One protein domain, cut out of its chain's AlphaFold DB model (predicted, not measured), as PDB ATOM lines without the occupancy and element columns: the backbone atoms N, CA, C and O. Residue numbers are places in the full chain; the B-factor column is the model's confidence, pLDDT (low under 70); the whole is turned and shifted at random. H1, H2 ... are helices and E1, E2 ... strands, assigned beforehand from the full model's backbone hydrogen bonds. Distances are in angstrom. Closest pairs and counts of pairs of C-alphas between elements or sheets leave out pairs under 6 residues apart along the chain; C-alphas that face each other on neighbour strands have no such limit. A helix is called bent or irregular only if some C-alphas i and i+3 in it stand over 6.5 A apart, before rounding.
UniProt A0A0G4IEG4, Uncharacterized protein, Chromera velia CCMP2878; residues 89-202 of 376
ATOM      1  N   THR A  89     137.503 102.919 116.913       97.06
ATOM      2  CA  THR A  89     138.607 102.011 117.230       97.06
ATOM      3  C   THR A  89     138.640 101.749 118.738       97.06
ATOM      4  O   THR A  89     138.880 102.696 119.487       97.06
ATOM      5  N   PRO A  90     138.454 100.502 119.207       96.00
ATOM      6  CA  PRO A  90     138.575 100.188 120.626       96.00
ATOM      7  C   PRO A  90     140.038 100.357 121.051       96.00
ATOM      8  O   PRO A  90     140.917  99.637 120.571       96.00
ATOM      9  N   LYS A  91     140.317 101.312 121.939       95.31
ATOM     10  CA  LYS A  91     141.647 101.475 122.541       95.31
ATOM     11  C   LYS A  91     141.615 100.958 123.970       95.31
ATOM     12  O   LYS A  91     140.614 101.134 124.656       95.31
ATOM     13  N   LYS A  92     142.698 100.310 124.398       93.12
ATOM     14  CA  LYS A  92     142.889  99.945 125.804       93.12
ATOM     15  C   LYS A  92     143.337 101.173 126.588       93.12
ATOM     16  O   LYS A  92     144.187 101.926 126.096       93.12
ATOM     17  N   GLU A  93     142.798 101.357 127.786       89.94
ATOM     18  CA  GLU A  93     143.269 102.407 128.686       89.94
ATOM     19  C   GLU A  93     144.704 102.095 129.141       89.94
ATOM     20  O   GLU A  93     145.069 100.953 129.425       89.94
ATOM     21  N   LYS A  94     145.576 103.107 129.141       90.38
ATOM     22  CA  LYS A  94     146.984 102.903 129.498       90.38
ATOM     23  C   LYS A  94     147.091 102.635 130.995       90.38
ATOM     24  O   LYS A  94     146.789 103.514 131.790       90.38
ATOM     25  N   GLY A  95     147.598 101.462 131.357       88.75
ATOM     26  CA  GLY A  95     147.841 101.090 132.753       88.75
ATOM     27  C   GLY A  95     146.697 100.325 133.416       88.75
ATOM     28  O   GLY A  95     146.904  99.809 134.508       88.75
ATOM     29  N   VAL A  96     145.548 100.170 132.748       85.00
ATOM     30  CA  VAL A  96     144.479  99.273 133.203       85.00
ATOM     31  C   VAL A  96     144.490  98.022 132.338       85.00
ATOM     32  O   VAL A  96     144.343  98.065 131.115       85.00
ATOM     33  N   THR A  97     144.720  96.877 132.970       80.00
ATOM     34  CA  THR A  97     144.673  95.587 132.287       80.00
ATOM     35  C   THR A  97     143.223  95.261 131.937       80.00
ATOM     36  O   THR A  97     142.408  95.051 132.824       80.00
ATOM     37  N   ASP A  98     142.936  95.201 130.635       82.88
ATOM     38  CA  ASP A  98     141.692  94.705 130.018       82.88
ATOM     39  C   ASP A  98     140.474  95.638 129.948       82.88
ATOM     40  O   ASP A  98     139.435  95.221 129.427       82.88
ATOM     41  N   GLU A  99     140.619  96.913 130.305       90.88
ATOM     42  CA  GLU A  99     139.575  97.918 130.059       90.88
ATOM     43  C   GLU A  99     139.780  98.658 128.729       90.88
ATOM     44  O   GLU A  99     140.895  99.019 128.331       90.88
ATOM     45  N   TYR A 100     138.672  98.845 128.011       94.62
ATOM     46  CA  TYR A 100     138.602  99.577 126.749       94.62
ATOM     47  C   TYR A 100     137.951 100.946 126.977       94.62
ATOM     48  O   TYR A 100     137.146 101.097 127.886       94.62
ATOM     49  N   GLU A 101     138.267 101.929 126.125       95.44
ATOM     50  CA  GLU A 101     137.725 103.303 126.203       95.44
ATOM     51  C   GLU A 101     136.184 103.365 126.216       95.44
ATOM     52  O   GLU A 101     135.617 104.320 126.742       95.44
ATOM     53  N   TYR A 102     135.513 102.364 125.638       97.00
ATOM     54  CA  TYR A 102     134.064 102.227 125.685       97.00
ATOM     55  C   TYR A 102     133.647 100.785 125.973       97.00
ATOM     56  O   TYR A 102     134.330  99.829 125.607       97.00
ATOM     57  N   GLU A 103     132.492 100.638 126.605       96.19
ATOM     58  CA  GLU A 103     131.845  99.370 126.890       96.19
ATOM     59  C   GLU A 103     130.923  98.949 125.732       96.19
ATOM     60  O   GLU A 103     130.366  99.798 125.028       96.19
ATOM     61  N   PRO A 104     130.684  97.638 125.537       96.31
ATOM     62  CA  PRO A 104     129.788  97.119 124.503       96.31
ATOM     63  C   PRO A 104     128.298  97.288 124.863       96.31
ATOM     64  O   PRO A 104     127.502  96.365 124.700       96.31
ATOM     65  N   VAL A 105     127.915  98.460 125.367       95.94
ATOM     66  CA  VAL A 105     126.547  98.816 125.768       95.94
ATOM     67  C   VAL A 105     126.083  99.967 124.900       95.94
ATOM     68  O   VAL A 105     126.818 100.936 124.759       95.94
ATOM     69  N   LEU A 106     124.886  99.890 124.318       96.31
ATOM     70  CA  LEU A 106     124.393 100.971 123.468       96.31
ATOM     71  C   LEU A 106     124.183 102.253 124.292       96.31
ATOM     72  O   LEU A 106     123.545 102.228 125.342       96.31
ATOM     73  N   CYS A 107     124.708 103.371 123.801       97.25
ATOM     74  CA  CYS A 107     124.563 104.682 124.407       97.25
ATOM     75  C   CYS A 107     123.094 105.132 124.312       97.25
ATOM     76  O   CYS A 107     122.576 105.258 123.196       97.25
ATOM     77  N   PRO A 108     122.421 105.424 125.441       96.88
ATOM     78  CA  PRO A 108     121.011 105.802 125.444       96.88
ATOM     79  C   PRO A 108     120.765 107.121 124.701       96.88
ATOM     80  O   PRO A 108     119.747 107.259 124.031       96.88
ATOM     81  N   SER A 109     121.709 108.068 124.745       96.94
ATOM     82  CA  SER A 109     121.607 109.332 124.001       96.94
ATOM     83  C   SER A 109     121.682 109.105 122.490       96.94
ATOM     84  O   SER A 109     120.865 109.650 121.748       96.94
ATOM     85  N   MET A 110     122.590 108.233 122.028       95.81
ATOM     86  CA  MET A 110     122.631 107.837 120.614       95.81
ATOM     87  C   MET A 110     121.368 107.089 120.188       95.81
ATOM     88  O   MET A 110     120.869 107.351 119.097       95.81
ATOM     89  N   GLU A 111     120.843 106.184 121.021       93.94
ATOM     90  CA  GLU A 111     119.623 105.425 120.709       93.94
ATOM     91  C   GLU A 111     118.392 106.346 120.638       93.94
ATOM     92  O   GLU A 111     117.614 106.252 119.693       93.94
ATOM     93  N   ALA A 112     118.239 107.269 121.592       95.69
ATOM     94  CA  ALA A 112     117.068 108.140 121.684       95.69
ATOM     95  C   ALA A 112     117.107 109.334 120.717       95.69
ATOM     96  O   ALA A 112     116.076 109.718 120.168       95.69
ATOM     97  N   GLN A 113     118.276 109.953 120.527       96.00
ATOM     98  CA  GLN A 113     118.404 111.221 119.796       96.00
ATOM     99  C   GLN A 113     119.177 111.091 118.481       96.00
ATOM    100  O   GLN A 113     119.216 112.039 117.697       96.00
ATOM    101  N   GLY A 114     119.846 109.959 118.247       94.00
ATOM    102  CA  GLY A 114     120.766 109.794 117.122       94.00
ATOM    103  C   GLY A 114     122.064 110.595 117.249       94.00
ATOM    104  O   GLY A 114     122.849 110.596 116.304       94.00
ATOM    105  N   LYS A 115     122.287 111.271 118.385       96.12
ATOM    106  CA  LYS A 115     123.473 112.077 118.693       96.12
ATOM    107  C   LYS A 115     123.845 111.935 120.170       96.12
ATOM    108  O   LYS A 115     122.976 111.763 121.019       96.12
ATOM    109  N   CYS A 116     125.131 112.042 120.473       97.19
ATOM    110  CA  CYS A 116     125.657 111.995 121.832       97.19
ATOM    111  C   CYS A 116     126.541 113.214 122.064       97.19
ATOM    112  O   CYS A 116     127.418 113.506 121.252       97.19
ATOM    113  N   GLU A 117     126.310 113.920 123.167       97.38
ATOM    114  CA  GLU A 117     127.053 115.136 123.519       97.38
ATOM    115  C   GLU A 117     128.521 114.841 123.860       97.38
ATOM    116  O   GLU A 117     129.389 115.676 123.620       97.38
ATOM    117  N   GLU A 118     128.815 113.628 124.342       97.44
ATOM    118  CA  GLU A 118     130.182 113.168 124.618       97.44
ATOM    119  C   GLU A 118     130.966 112.834 123.335       97.44
ATOM    120  O   GLU A 118     132.195 112.725 123.366       97.44
ATOM    121  N   GLY A 119     130.277 112.676 122.196       96.00
ATOM    122  CA  GLY A 119     130.891 112.331 120.915       96.00
ATOM    123  C   GLY A 119     131.781 111.087 121.013       96.00
ATOM    124  O   GLY A 119     131.406 110.081 121.614       96.00
ATOM    125  N   ASP A 120     132.991 111.156 120.460       96.19
ATOM    126  CA  ASP A 120     133.928 110.026 120.470       96.19
ATOM    127  C   ASP A 120     134.421 109.634 121.869       96.19
ATOM    128  O   ASP A 120     134.858 108.497 122.050       96.19
ATOM    129  N   ALA A 121     134.335 110.539 122.851       96.75
ATOM    130  CA  ALA A 121     134.751 110.286 124.229       96.75
ATOM    131  C   ALA A 121     133.714 109.485 125.035       96.75
ATOM    132  O   ALA A 121     133.973 109.162 126.195       96.75
ATOM    133  N   CYS A 122     132.560 109.158 124.441       97.56
ATOM    134  CA  CYS A 122     131.516 108.420 125.134       97.56
ATOM    135  C   CYS A 122     131.983 107.026 125.559       97.56
ATOM    136  O   CYS A 122     132.488 106.257 124.737       97.56
ATOM    137  N   ARG A 123     131.746 106.665 126.822       97.38
ATOM    138  CA  ARG A 123     132.106 105.343 127.369       97.38
ATOM    139  C   ARG A 123     131.169 104.217 126.937       97.38
ATOM    140  O   ARG A 123     131.381 103.072 127.311       97.38
ATOM    141  N   MET A 124     130.132 104.515 126.165       97.62
ATOM    142  CA  MET A 124     129.157 103.542 125.672       97.62
ATOM    143  C   MET A 124     129.205 103.471 124.148       97.62
ATOM    144  O   MET A 124     129.574 104.439 123.485       97.62
ATOM    145  N   ALA A 125     128.822 102.333 123.583       97.50
ATOM    146  CA  ALA A 125     128.796 102.082 122.153       97.50
ATOM    147  C   ALA A 125     127.730 102.924 121.425       97.50
ATOM    148  O   ALA A 125     126.580 103.011 121.841       97.50
ATOM    149  N   HIS A 126     128.079 103.515 120.293       97.44
ATOM    150  CA  HIS A 126     127.211 104.364 119.475       97.44
ATOM    151  C   HIS A 126     126.487 103.609 118.358       97.44
ATOM    152  O   HIS A 126     125.549 104.132 117.756       97.44
ATOM    153  N   SER A 127     126.902 102.376 118.073       96.19
ATOM    154  CA  SER A 127     126.299 101.538 117.043       96.19
ATOM    155  C   SER A 127     126.293 100.070 117.456       96.19
ATOM    156  O   SER A 127     127.054  99.627 118.317       96.19
ATOM    157  N   THR A 128     125.443  99.280 116.806       94.81
ATOM    158  CA  THR A 128     125.447  97.823 116.978       94.81
ATOM    159  C   THR A 128     126.773  97.213 116.520       94.81
ATOM    160  O   THR A 128     127.229  96.241 117.115       94.81
ATOM    161  N   GLU A 129     127.436  97.792 115.516       95.69
ATOM    162  CA  GLU A 129     128.761  97.348 115.071       95.69
ATOM    163  C   GLU A 129     129.822  97.499 116.166       95.69
ATOM    164  O   GLU A 129     130.647  96.600 116.339       95.69
ATOM    165  N   GLU A 130     129.794  98.597 116.929       97.31
ATOM    166  CA  GLU A 130     130.684  98.779 118.080       97.31
ATOM    167  C   GLU A 130     130.502  97.674 119.116       97.31
ATOM    168  O   GLU A 130     131.496  97.127 119.578       97.31
ATOM    169  N   ILE A 131     129.258  97.282 119.404       96.75
ATOM    170  CA  ILE A 131     128.934  96.198 120.343       96.75
ATOM    171  C   ILE A 131     129.426  94.849 119.805       96.75
ATOM    172  O   ILE A 131     130.175  94.137 120.474       96.75
ATOM    173  N   TRP A 132     129.034  94.490 118.580       95.62
ATOM    174  CA  TRP A 132     129.305  93.172 117.997       95.62
ATOM    175  C   TRP A 132     130.786  92.908 117.736       95.62
ATOM    176  O   TRP A 132     131.262  91.781 117.897       95.62
ATOM    177  N   PHE A 133     131.521  93.946 117.341       96.31
ATOM    178  CA  PHE A 133     132.960  93.880 117.105       96.31
ATOM    179  C   PHE A 133     133.768  94.420 118.288       96.31
ATOM    180  O   PHE A 133     134.972  94.663 118.149       96.31
ATOM    181  N   HIS A 134     133.155  94.605 119.456       97.06
ATOM    182  CA  HIS A 134     133.900  94.922 120.664       97.06
ATOM    183  C   HIS A 134     134.795  93.731 121.040       97.06
ATOM    184  O   HIS A 134     134.313  92.594 121.036       97.06
ATOM    185  N   PRO A 135     136.072  93.919 121.420       95.56
ATOM    186  CA  PRO A 135     136.955  92.800 121.764       95.56
ATOM    187  C   PRO A 135     136.437  91.920 122.910       95.56
ATOM    188  O   PRO A 135     136.700  90.716 122.945       95.56
ATOM    189  N   SER A 136     135.648  92.490 123.828       93.88
ATOM    190  CA  SER A 136     135.019  91.726 124.908       93.88
ATOM    191  C   SER A 136     133.766  90.940 124.484       93.88
ATOM    192  O   SER A 136     133.312  90.123 125.278       93.88
ATOM    193  N   VAL A 137     133.241  91.106 123.266       94.75
ATOM    194  CA  VAL A 137     132.025  90.420 122.767       94.75
ATOM    195  C   VAL A 137     132.312  89.562 121.534       94.75
ATOM    196  O   VAL A 137     131.769  88.462 121.396       94.75
ATOM    197  N   TYR A 138     133.207  90.026 120.663       95.06
ATOM    198  CA  TYR A 138     133.517  89.407 119.382       95.06
ATOM    199  C   TYR A 138     133.859  87.913 119.519       95.06
ATOM    200  O   TYR A 138     134.719  87.488 120.303       95.06
ATOM    201  N   LYS A 139     133.153  87.093 118.735       93.50
ATOM    202  CA  LYS A 139     133.235  85.627 118.694       93.50
ATOM    203  C   LYS A 139     132.920  84.928 120.021       93.50
ATOM    204  O   LYS A 139     133.307  83.775 120.194       93.50
ATOM    205  N   LYS A 140     132.261  85.569 120.989       91.44
ATOM    206  CA  LYS A 140     131.897  84.899 122.253       91.44
ATOM    207  C   LYS A 140     130.515  84.240 122.204       91.44
ATOM    208  O   LYS A 140     130.344  83.167 122.770       91.44
ATOM    209  N   ILE A 141     129.565  84.821 121.474       90.94
ATOM    210  CA  ILE A 141     128.214  84.261 121.299       90.94
ATOM    211  C   ILE A 141     128.160  83.364 120.061       90.94
ATOM    212  O   ILE A 141     128.741  83.704 119.034       90.94
ATOM    213  N   ARG A 142     127.460  82.225 120.140       91.25
ATOM    214  CA  ARG A 142     127.262  81.310 119.001       91.25
ATOM    215  C   ARG A 142     126.419  81.954 117.905       91.25
ATOM    216  O   ARG A 142     125.469  82.674 118.193       91.25
ATOM    217  N   CYS A 143     126.745  81.665 116.650       92.69
ATOM    218  CA  CYS A 143     125.983  82.179 115.521       92.69
ATOM    219  C   CYS A 143     124.599  81.521 115.463       92.69
ATOM    220  O   CYS A 143     124.527  80.302 115.293       92.69
ATOM    221  N   PRO A 144     123.501  82.294 115.542       89.56
ATOM    222  CA  PRO A 144     122.159  81.726 115.472       89.56
ATOM    223  C   PRO A 144     121.870  81.133 114.088       89.56
ATOM    224  O   PRO A 144     121.232  80.094 113.981       89.56
ATOM    225  N   ARG A 145     122.403  81.735 113.014       88.50
ATOM    226  CA  ARG A 145     122.156  81.267 111.641       88.50
ATOM    227  C   ARG A 145     122.797  79.913 111.360       88.50
ATOM    228  O   ARG A 145     122.185  79.063 110.731       88.50
ATOM    229  N   GLU A 146     124.000  79.672 111.878       86.25
ATOM    230  CA  GLU A 146     124.677  78.384 111.695       86.25
ATOM    231  C   GLU A 146     123.943  77.225 112.394       86.25
ATOM    232  O   GLU A 146     124.072  76.066 111.987       86.25
ATOM    233  N   ALA A 147     123.151  77.518 113.432       84.81
ATOM    234  CA  ALA A 147     122.286  76.516 114.045       84.81
ATOM    235  C   ALA A 147     121.217  76.005 113.063       84.81
ATOM    236  O   ALA A 147     120.858  74.833 113.141       84.81
ATOM    237  N   VAL A 148     120.779  76.852 112.124       87.56
ATOM    238  CA  VAL A 148     119.687  76.569 111.183       87.56
ATOM    239  C   VAL A 148     120.211  76.093 109.827       87.56
ATOM    240  O   VAL A 148     119.880  74.994 109.392       87.56
ATOM    241  N   THR A 149     121.050  76.885 109.153       83.56
ATOM    242  CA  THR A 149     121.396  76.678 107.733       83.56
ATOM    243  C   THR A 149     122.723  75.959 107.510       83.56
ATOM    244  O   THR A 149     123.078  75.681 106.371       83.56
ATOM    245  N   SER A 150     123.488  75.640 108.564       80.19
ATOM    246  CA  SER A 150     124.879  75.129 108.513       80.19
ATOM    247  C   SER A 150     125.917  76.066 107.857       80.19
ATOM    248  O   SER A 150     127.118  75.928 108.102       80.19
ATOM    249  N   THR A 151     125.471  77.069 107.098       84.25
ATOM    250  CA  THR A 151     126.274  78.103 106.438       84.25
ATOM    251  C   THR A 151     125.859  79.495 106.927       84.25
ATOM    252  O   THR A 151     124.681  79.834 107.002       84.25
ATOM    253  N   CYS A 152     126.832  80.342 107.276       86.62
ATOM    254  CA  CYS A 152     126.580  81.748 107.604       86.62
ATOM    255  C   CYS A 152     126.738  82.603 106.339       86.62
ATOM    256  O   CYS A 152     127.824  83.112 106.056       86.62
ATOM    257  N   GLU A 153     125.660  82.744 105.572       80.12
ATOM    258  CA  GLU A 153     125.686  83.351 104.230       80.12
ATOM    259  C   GLU A 153     125.837  84.879 104.243       80.12
ATOM    260  O   GLU A 153     126.399  85.455 103.321       80.12
ATOM    261  N   HIS A 154     125.408  85.558 105.311       66.94
ATOM    262  CA  HIS A 154     125.239  87.015 105.265       66.94
ATOM    263  C   HIS A 154     126.528  87.847 105.275       66.94
ATOM    264  O   HIS A 154     126.493  88.994 104.840       66.94
ATOM    265  N   ILE A 155     127.631  87.336 105.830       71.31
ATOM    266  CA  ILE A 155     128.867  88.122 106.060       71.31
ATOM    267  C   ILE A 155     130.135  87.290 105.760       71.31
ATOM    268  O   ILE A 155     131.262  87.751 105.921       71.31
ATOM    269  N   GLY A 156     129.972  86.037 105.318       80.88
ATOM    270  CA  GLY A 156     131.043  85.044 105.357       80.88
ATOM    271  C   GLY A 156     131.418  84.663 106.796       80.88
ATOM    272  O   GLY A 156     131.113  85.361 107.767       80.88
ATOM    273  N   LYS A 157     132.086  83.517 106.965       83.56
ATOM    274  CA  LYS A 157     132.454  83.012 108.301       83.56
ATOM    275  C   LYS A 157     133.470  83.908 109.037       83.56
ATOM    276  O   LYS A 157     133.450  83.959 110.268       83.56
ATOM    277  N   GLU A 158     134.307  84.625 108.288       85.88
ATOM    278  CA  GLU A 158     135.435  85.429 108.793       85.88
ATOM    279  C   GLU A 158     135.012  86.764 109.407       85.88
ATOM    280  O   GLU A 158     135.559  87.167 110.429       85.88
ATOM    281  N   SER A 159     134.010  87.417 108.819       89.81
ATOM    282  CA  SER A 159     133.510  88.716 109.284       89.81
ATOM    283  C   SER A 159     132.280  88.586 110.187       89.81
ATOM    284  O   SER A 159     131.798  89.581 110.719       89.81
ATOM    285  N   CYS A 160     131.749  87.374 110.380       93.12
ATOM    286  CA  CYS A 160     130.652  87.149 111.315       93.12
ATOM    287  C   CYS A 160     131.124  87.434 112.754       93.12
ATOM    288  O   CYS A 160     132.069  86.785 113.208       93.12
ATOM    289  N   PRO A 161     130.464  88.335 113.509       94.56
ATOM    290  CA  PRO A 161     130.842  88.623 114.893       94.56
ATOM    291  C   PRO A 161     130.555  87.455 115.844       94.56
ATOM    292  O   PRO A 161     131.053  87.433 116.967       94.56
ATOM    293  N   HIS A 162     129.780  86.467 115.400       93.25
ATOM    294  CA  HIS A 162     129.420  85.294 116.177       93.25
ATOM    295  C   HIS A 162     130.351  84.105 115.916       93.25
ATOM    296  O   HIS A 162     130.955  83.959 114.850       93.25
ATOM    297  N   LEU A 163     130.443  83.242 116.919       91.81
ATOM    298  CA  LEU A 163     131.244  82.029 116.940       91.81
ATOM    299  C   LEU A 163     130.584  80.919 116.125       91.81
ATOM    300  O   LEU A 163     129.405  80.619 116.338       91.81
ATOM    301  N   HIS A 164     131.360  80.285 115.247       90.88
ATOM    302  CA  HIS A 164     130.911  79.139 114.457       90.88
ATOM    303  C   HIS A 164     131.341  77.782 115.058       90.88
ATOM    304  O   HIS A 164     132.284  77.718 115.853       90.88
ATOM    305  N   LYS A 165     130.667  76.678 114.705       85.94
ATOM    306  CA  LYS A 165     130.886  75.315 115.247       85.94
ATOM    307  C   LYS A 165     132.339  74.853 115.111       85.94
ATOM    308  O   LYS A 165     132.873  74.224 116.027       85.94
ATOM    309  N   ASP A 166     132.979  75.201 113.999       82.25
ATOM    310  CA  ASP A 166     134.381  74.867 113.721       82.25
ATOM    311  C   ASP A 166     135.340  75.593 114.683       82.25
ATOM    312  O   ASP A 166     136.356  75.041 115.107       82.25
ATOM    313  N   GLU A 167     134.981  76.810 115.098       79.19
ATOM    314  CA  GLU A 167     135.764  77.659 116.005       79.19
ATOM    315  C   GLU A 167     135.543  77.274 117.479       79.19
ATOM    316  O   GLU A 167     136.448  77.399 118.311       79.19
ATOM    317  N   TRP A 168     134.357  76.755 117.817       74.31
ATOM    318  CA  TRP A 168     134.004  76.338 119.179       74.31
ATOM    319  C   TRP A 168     134.947  75.268 119.739       74.31
ATOM    320  O   TRP A 168     135.331  75.320 120.911       74.31
ATOM    321  N   LYS A 169     135.354  74.306 118.900       69.75
ATOM    322  CA  LYS A 169     136.233  73.199 119.313       69.75
ATOM    323  C   LYS A 169     137.580  73.692 119.846       69.75
ATOM    324  O   LYS A 169     138.137  73.062 120.738       69.75
ATOM    325  N   VAL A 170     138.060  74.835 119.357       64.56
ATOM    326  CA  VAL A 170     139.329  75.443 119.784       64.56
ATOM    327  C   VAL A 170     139.179  76.180 121.123       64.56
ATOM    328  O   VAL A 170     140.113  76.211 121.919       64.56
ATOM    329  N   ARG A 171     138.000  76.748 121.420       62.22
ATOM    330  CA  ARG A 171     137.773  77.589 122.613       62.22
ATOM    331  C   ARG A 171     137.324  76.849 123.870       62.22
ATOM    332  O   ARG A 171     137.446  77.418 124.951       62.22
ATOM    333  N   LYS A 172     136.874  75.593 123.770       54.31
ATOM    334  CA  LYS A 172     136.399  74.785 124.918       54.31
ATOM    335  C   LYS A 172     137.447  74.604 126.039       54.31
ATOM    336  O   LYS A 172     137.110  74.128 127.116       54.31
ATOM    337  N   MET A 173     138.698  75.011 125.812       52.81
ATOM    338  CA  MET A 173     139.774  75.002 126.807       52.81
ATOM    339  C   MET A 173     139.852  76.272 127.679       52.81
ATOM    340  O   MET A 173     140.609  76.270 128.646       52.81
ATOM    341  N   ASN A 174     139.085  77.336 127.398       55.88
ATOM    342  CA  ASN A 174     139.160  78.593 128.155       55.88
ATOM    343  C   ASN A 174     137.908  78.800 129.037       55.88
ATOM    344  O   ASN A 174     136.803  78.987 128.532       55.88
ATOM    345  N   LYS A 175     138.071  78.733 130.366       54.06
ATOM    346  CA  LYS A 175     136.985  78.611 131.365       54.06
ATOM    347  C   LYS A 175     136.160  79.890 131.615       54.06
ATOM    348  O   LYS A 175     135.256  79.865 132.443       54.06
ATOM    349  N   ASN A 176     136.375  80.979 130.876       56.62
ATOM    350  CA  ASN A 176     135.699  82.273 131.095       56.62
ATOM    351  C   ASN A 176     134.260  82.348 130.535       56.62
ATOM    352  O   ASN A 176     133.806  83.398 130.082       56.62
ATOM    353  N   HIS A 177     133.526  81.234 130.548       53.69
ATOM    354  CA  HIS A 177     132.225  81.107 129.890       53.69
ATOM    355  C   HIS A 177     131.084  81.863 130.594       53.69
ATOM    356  O   HIS A 177     130.124  82.249 129.928       53.69
ATOM    357  N   ALA A 178     131.201  82.122 131.902       55.88
ATOM    358  CA  ALA A 178     130.186  82.831 132.691       55.88
ATOM    359  C   ALA A 178     129.936  84.271 132.198       55.88
ATOM    360  O   ALA A 178     128.791  84.703 132.103       55.88
ATOM    361  N   LEU A 179     130.993  84.966 131.759       58.09
ATOM    362  CA  LEU A 179     130.919  86.333 131.222       58.09
ATOM    363  C   LEU A 179     130.035  86.425 129.964       58.09
ATOM    364  O   LEU A 179     129.465  87.466 129.660       58.09
ATOM    365  N   THR A 180     129.887  85.320 129.232       62.16
ATOM    366  CA  THR A 180     129.090  85.258 128.000       62.16
ATOM    367  C   THR A 180     127.586  85.332 128.261       62.16
ATOM    368  O   THR A 180     126.866  85.893 127.440       62.16
ATOM    369  N   ALA A 181     127.112  84.777 129.382       64.56
ATOM    370  CA  ALA A 181     125.693  84.780 129.739       64.56
ATOM    371  C   ALA A 181     125.240  86.167 130.211       64.56
ATOM    372  O   ALA A 181     124.184  86.633 129.797       64.56
ATOM    373  N   GLU A 182     126.065  86.861 131.001       71.12
ATOM    374  CA  GLU A 182     125.780  88.240 131.405       71.12
ATOM    375  C   GLU A 182     125.795  89.184 130.196       71.12
ATOM    376  O   GLU A 182     124.848  89.939 130.008       71.12
ATOM    377  N   ILE A 183     126.797  89.074 129.314       68.62
ATOM    378  CA  ILE A 183     126.842  89.836 128.054       68.62
ATOM    379  C   ILE A 183     125.585  89.565 127.209       68.62
ATOM    380  O   ILE A 183     124.979  90.491 126.673       68.62
ATOM    381  N   TYR A 184     125.172  88.302 127.089       71.00
ATOM    382  CA  TYR A 184     123.983  87.944 126.320       71.00
ATOM    383  C   TYR A 184     122.707  88.532 126.936       71.00
ATOM    384  O   TYR A 184     121.967  89.229 126.246       71.00
ATOM    385  N   ASN A 185     122.470  88.315 128.229       73.25
ATOM    386  CA  ASN A 185     121.254  88.775 128.904       73.25
ATOM    387  C   ASN A 185     121.189  90.304 129.006       73.25
ATOM    388  O   ASN A 185     120.123  90.895 128.855       73.25
ATOM    389  N   ARG A 186     122.328  90.963 129.223       70.88
ATOM    390  CA  ARG A 186     122.388  92.416 129.404       70.88
ATOM    391  C   ARG A 186     122.313  93.175 128.084       70.88
ATOM    392  O   ARG A 186     121.694  94.233 128.040       70.88
ATOM    393  N   TYR A 187     122.915  92.649 127.014       68.88
ATOM    394  CA  TYR A 187     123.076  93.396 125.760       68.88
ATOM    395  C   TYR A 187     122.278  92.821 124.593       68.88
ATOM    396  O   TYR A 187     121.744  93.578 123.786       68.88
ATOM    397  N   LEU A 188     122.164  91.496 124.490       69.75
ATOM    398  CA  LEU A 188     121.548  90.844 123.330       69.75
ATOM    399  C   LEU A 188     120.089  90.495 123.544       69.75
ATOM    400  O   LEU A 188     119.290  90.660 122.626       69.75
ATOM    401  N   GLN A 189     119.722  90.058 124.744       76.75
ATOM    402  CA  GLN A 189     118.348  89.714 125.068       76.75
ATOM    403  C   GLN A 189     117.389  90.905 124.882       76.75
ATOM    404  O   GLN A 189     116.349  90.690 124.263       76.75
ATOM    405  N   PRO A 190     117.709  92.158 125.277       73.81
ATOM    406  CA  PRO A 190     116.823  93.292 125.012       73.81
ATOM    407  C   PRO A 190     116.685  93.587 123.515       73.81
ATOM    408  O   PRO A 190     115.589  93.884 123.047       73.81
ATOM    409  N   LEU A 191     117.770  93.467 122.737       67.19
ATOM    410  CA  LEU A 191     117.735  93.660 121.283       67.19
ATOM    411  C   LEU A 191     116.881  92.588 120.593       67.19
ATOM    412  O   LEU A 191     116.041  92.915 119.757       67.19
ATOM    413  N   LEU A 192     117.053  91.323 120.980       69.50
ATOM    414  CA  LEU A 192     116.283  90.194 120.455       69.50
ATOM    415  C   LEU A 192     114.810  90.261 120.874       69.50
ATOM    416  O   LEU A 192     113.930  89.995 120.059       69.50
ATOM    417  N   LEU A 193     114.524  90.662 122.115       75.12
ATOM    418  CA  LEU A 193     113.157  90.810 122.606       75.12
ATOM    419  C   LEU A 193     112.434  91.940 121.868       75.12
ATOM    420  O   LEU A 193     111.329  91.734 121.368       75.12
ATOM    421  N   ARG A 194     113.081  93.099 121.703       70.44
ATOM    422  CA  ARG A 194     112.530  94.206 120.908       70.44
ATOM    423  C   ARG A 194     112.306  93.806 119.446       70.44
ATOM    424  O   ARG A 194     111.299  94.206 118.864       70.44
ATOM    425  N   ALA A 195     113.189  92.972 118.890       64.62
ATOM    426  CA  ALA A 195     113.011  92.397 117.561       64.62
ATOM    427  C   ALA A 195     111.772  91.499 117.459       64.62
ATOM    428  O   ALA A 195     110.990  91.603 116.517       64.62
ATOM    429  N   SER A 196     111.572  90.642 118.460       67.31
ATOM    430  CA  SER A 196     110.438  89.718 118.513       67.31
ATOM    431  C   SER A 196     109.086  90.407 118.713       67.31
ATOM    432  O   SER A 196     108.069  89.914 118.236       67.31
ATOM    433  N   GLN A 197     109.069  91.567 119.376       75.06
ATOM    434  CA  GLN A 197     107.857  92.349 119.638       75.06
ATOM    435  C   GLN A 197     107.425  93.212 118.441       75.06
ATOM    436  O   GLN A 197     106.522  94.032 118.578       75.06
ATOM    437  N   GLY A 198     108.103  93.099 117.291       57.53
ATOM    438  CA  GLY A 198     107.866  93.956 116.123       57.53
ATOM    439  C   GLY A 198     108.210  95.433 116.357       57.53
ATOM    440  O   GLY A 198     107.964  96.264 115.490       57.53
ATOM    441  N   ASN A 199     108.781  95.759 117.521       46.03
ATOM    442  CA  ASN A 199     109.040  97.127 117.973       46.03
ATOM    443  C   ASN A 199     110.424  97.620 117.523       46.03
ATOM    444  O   ASN A 199     110.677  98.812 117.384       46.03
ATOM    445  N   ILE A 200     111.321  96.677 117.241       38.88
ATOM    446  CA  ILE A 200     112.508  96.892 116.430       38.88
ATOM    447  C   ILE A 200     112.357  95.965 115.231       38.88
ATOM    448  O   ILE A 200     112.474  94.752 115.353       38.88
ATOM    449  N   ARG A 201     112.156  96.509 114.032       40.00
ATOM    450  CA  ARG A 201     112.647  95.795 112.850       40.00
ATOM    451  C   ARG A 201     114.132  95.633 113.134       40.00
ATOM    452  O   ARG A 201     114.793  96.657 113.289       40.00
ATOM    453  N   MET A 202     114.651  94.413 113.335       38.09
ATOM    454  CA  MET A 202     116.104  94.233 113.364       38.09
ATOM    455  C   MET A 202     116.583  94.887 112.085       38.09
ATOM    456  O   MET A 202     116.334  94.348 111.010       38.09
TER     457      MET A 202
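Overview. This is residues 89 to 202 of the 376 residues of an uncharacterized protein of Chromera velia CCMP2878 (UniProt A0A0G4IEG4). Two loop-rich lobes lie at opposite ends of the domain, one with E1, H1 and H2 and the other with the short helices H3, H4 and H5, while the bent helix H6 runs past the region between them. H2 and E1 come together near the middle, and the looped stretch of residues 89 to 102 holds Gly 95, one of the two C-alphas farthest apart; the other is Gly 198, after H6. The 114 printed residues include one named strand and six named helices, in the order E1, H1, H2, H3, H4, H5, H6; the class is mostly helix, though under half of the residues, 51, are in named elements. The whole is compact, with a radius of gyration of the C-alphas of 15.4 A and spans of 43 by 42 by 25 A.

Along the chain. After residues 89 to 102, which have no named element, E1 spans residues 103 to 106, 8.4 A, from C-alpha 103 at (131.845, 99.370, 126.890). H1 is residues 108 to 113, 8.2 A, and H2 residues 128 to 132, 6.1 A. H3 is residues 144 to 149, 9.3 A, and H4 residues 156 to 159, 5.9 A. H5, residues 165 to 171, 10.3 A, is neither bent nor irregular, but only just: C-alphas 166 and 169 are 6.1 A apart. H6, residues 178 to 196, was assigned as one helix by its hydrogen bonds but is bent, with C-alphas 186 and 189 6.5 A apart. Its arms are H6a, residues 178 to 186, 12.8 A, and H6b, residues 189 to 196, 10.3 A, ending at C-alpha 196 at (110.438, 89.718, 118.513).

Arrangement. E1 pairs with no named strand, and it and H1 meet only through their link. The closest C-alphas of E1 and H2 are those of Pro 104 and Ile 131, 4.3 A apart. H3 and H5 are close but not clearly touching: their closest C-alphas, those of Glu 146 and Lys 165, are 7.8 A apart. They run opposite ways at a steep tilt of 40 degrees. H4 and H5 are apart. H6a and H6b are near each other, at a steep tilt of 45 degrees. E1 and H6a are only just apart, at 8.5 A. Every O i to N i+4 pair is within hydrogen-bond range in H1, H2 and H6b, against 1 of 2 in H3, 4 of 5 in H6a and 0 of 3 in H5, which has 3 of 4 O i to N i+3 pairs within range; H4 is too short for an O i to N i+4 pair.

Size, cuts and confidence. The C-alphas of Gly 95 and Gly 198 are 43.9 A apart. The printed part has no cut. The links H1 to H2 and H2 to H3 are long, with 14 and 11 residues. The mean pLDDT of the printed part is 82.8, and 26 residues are under 70, among them residues 169 to 181 and 198 to 202.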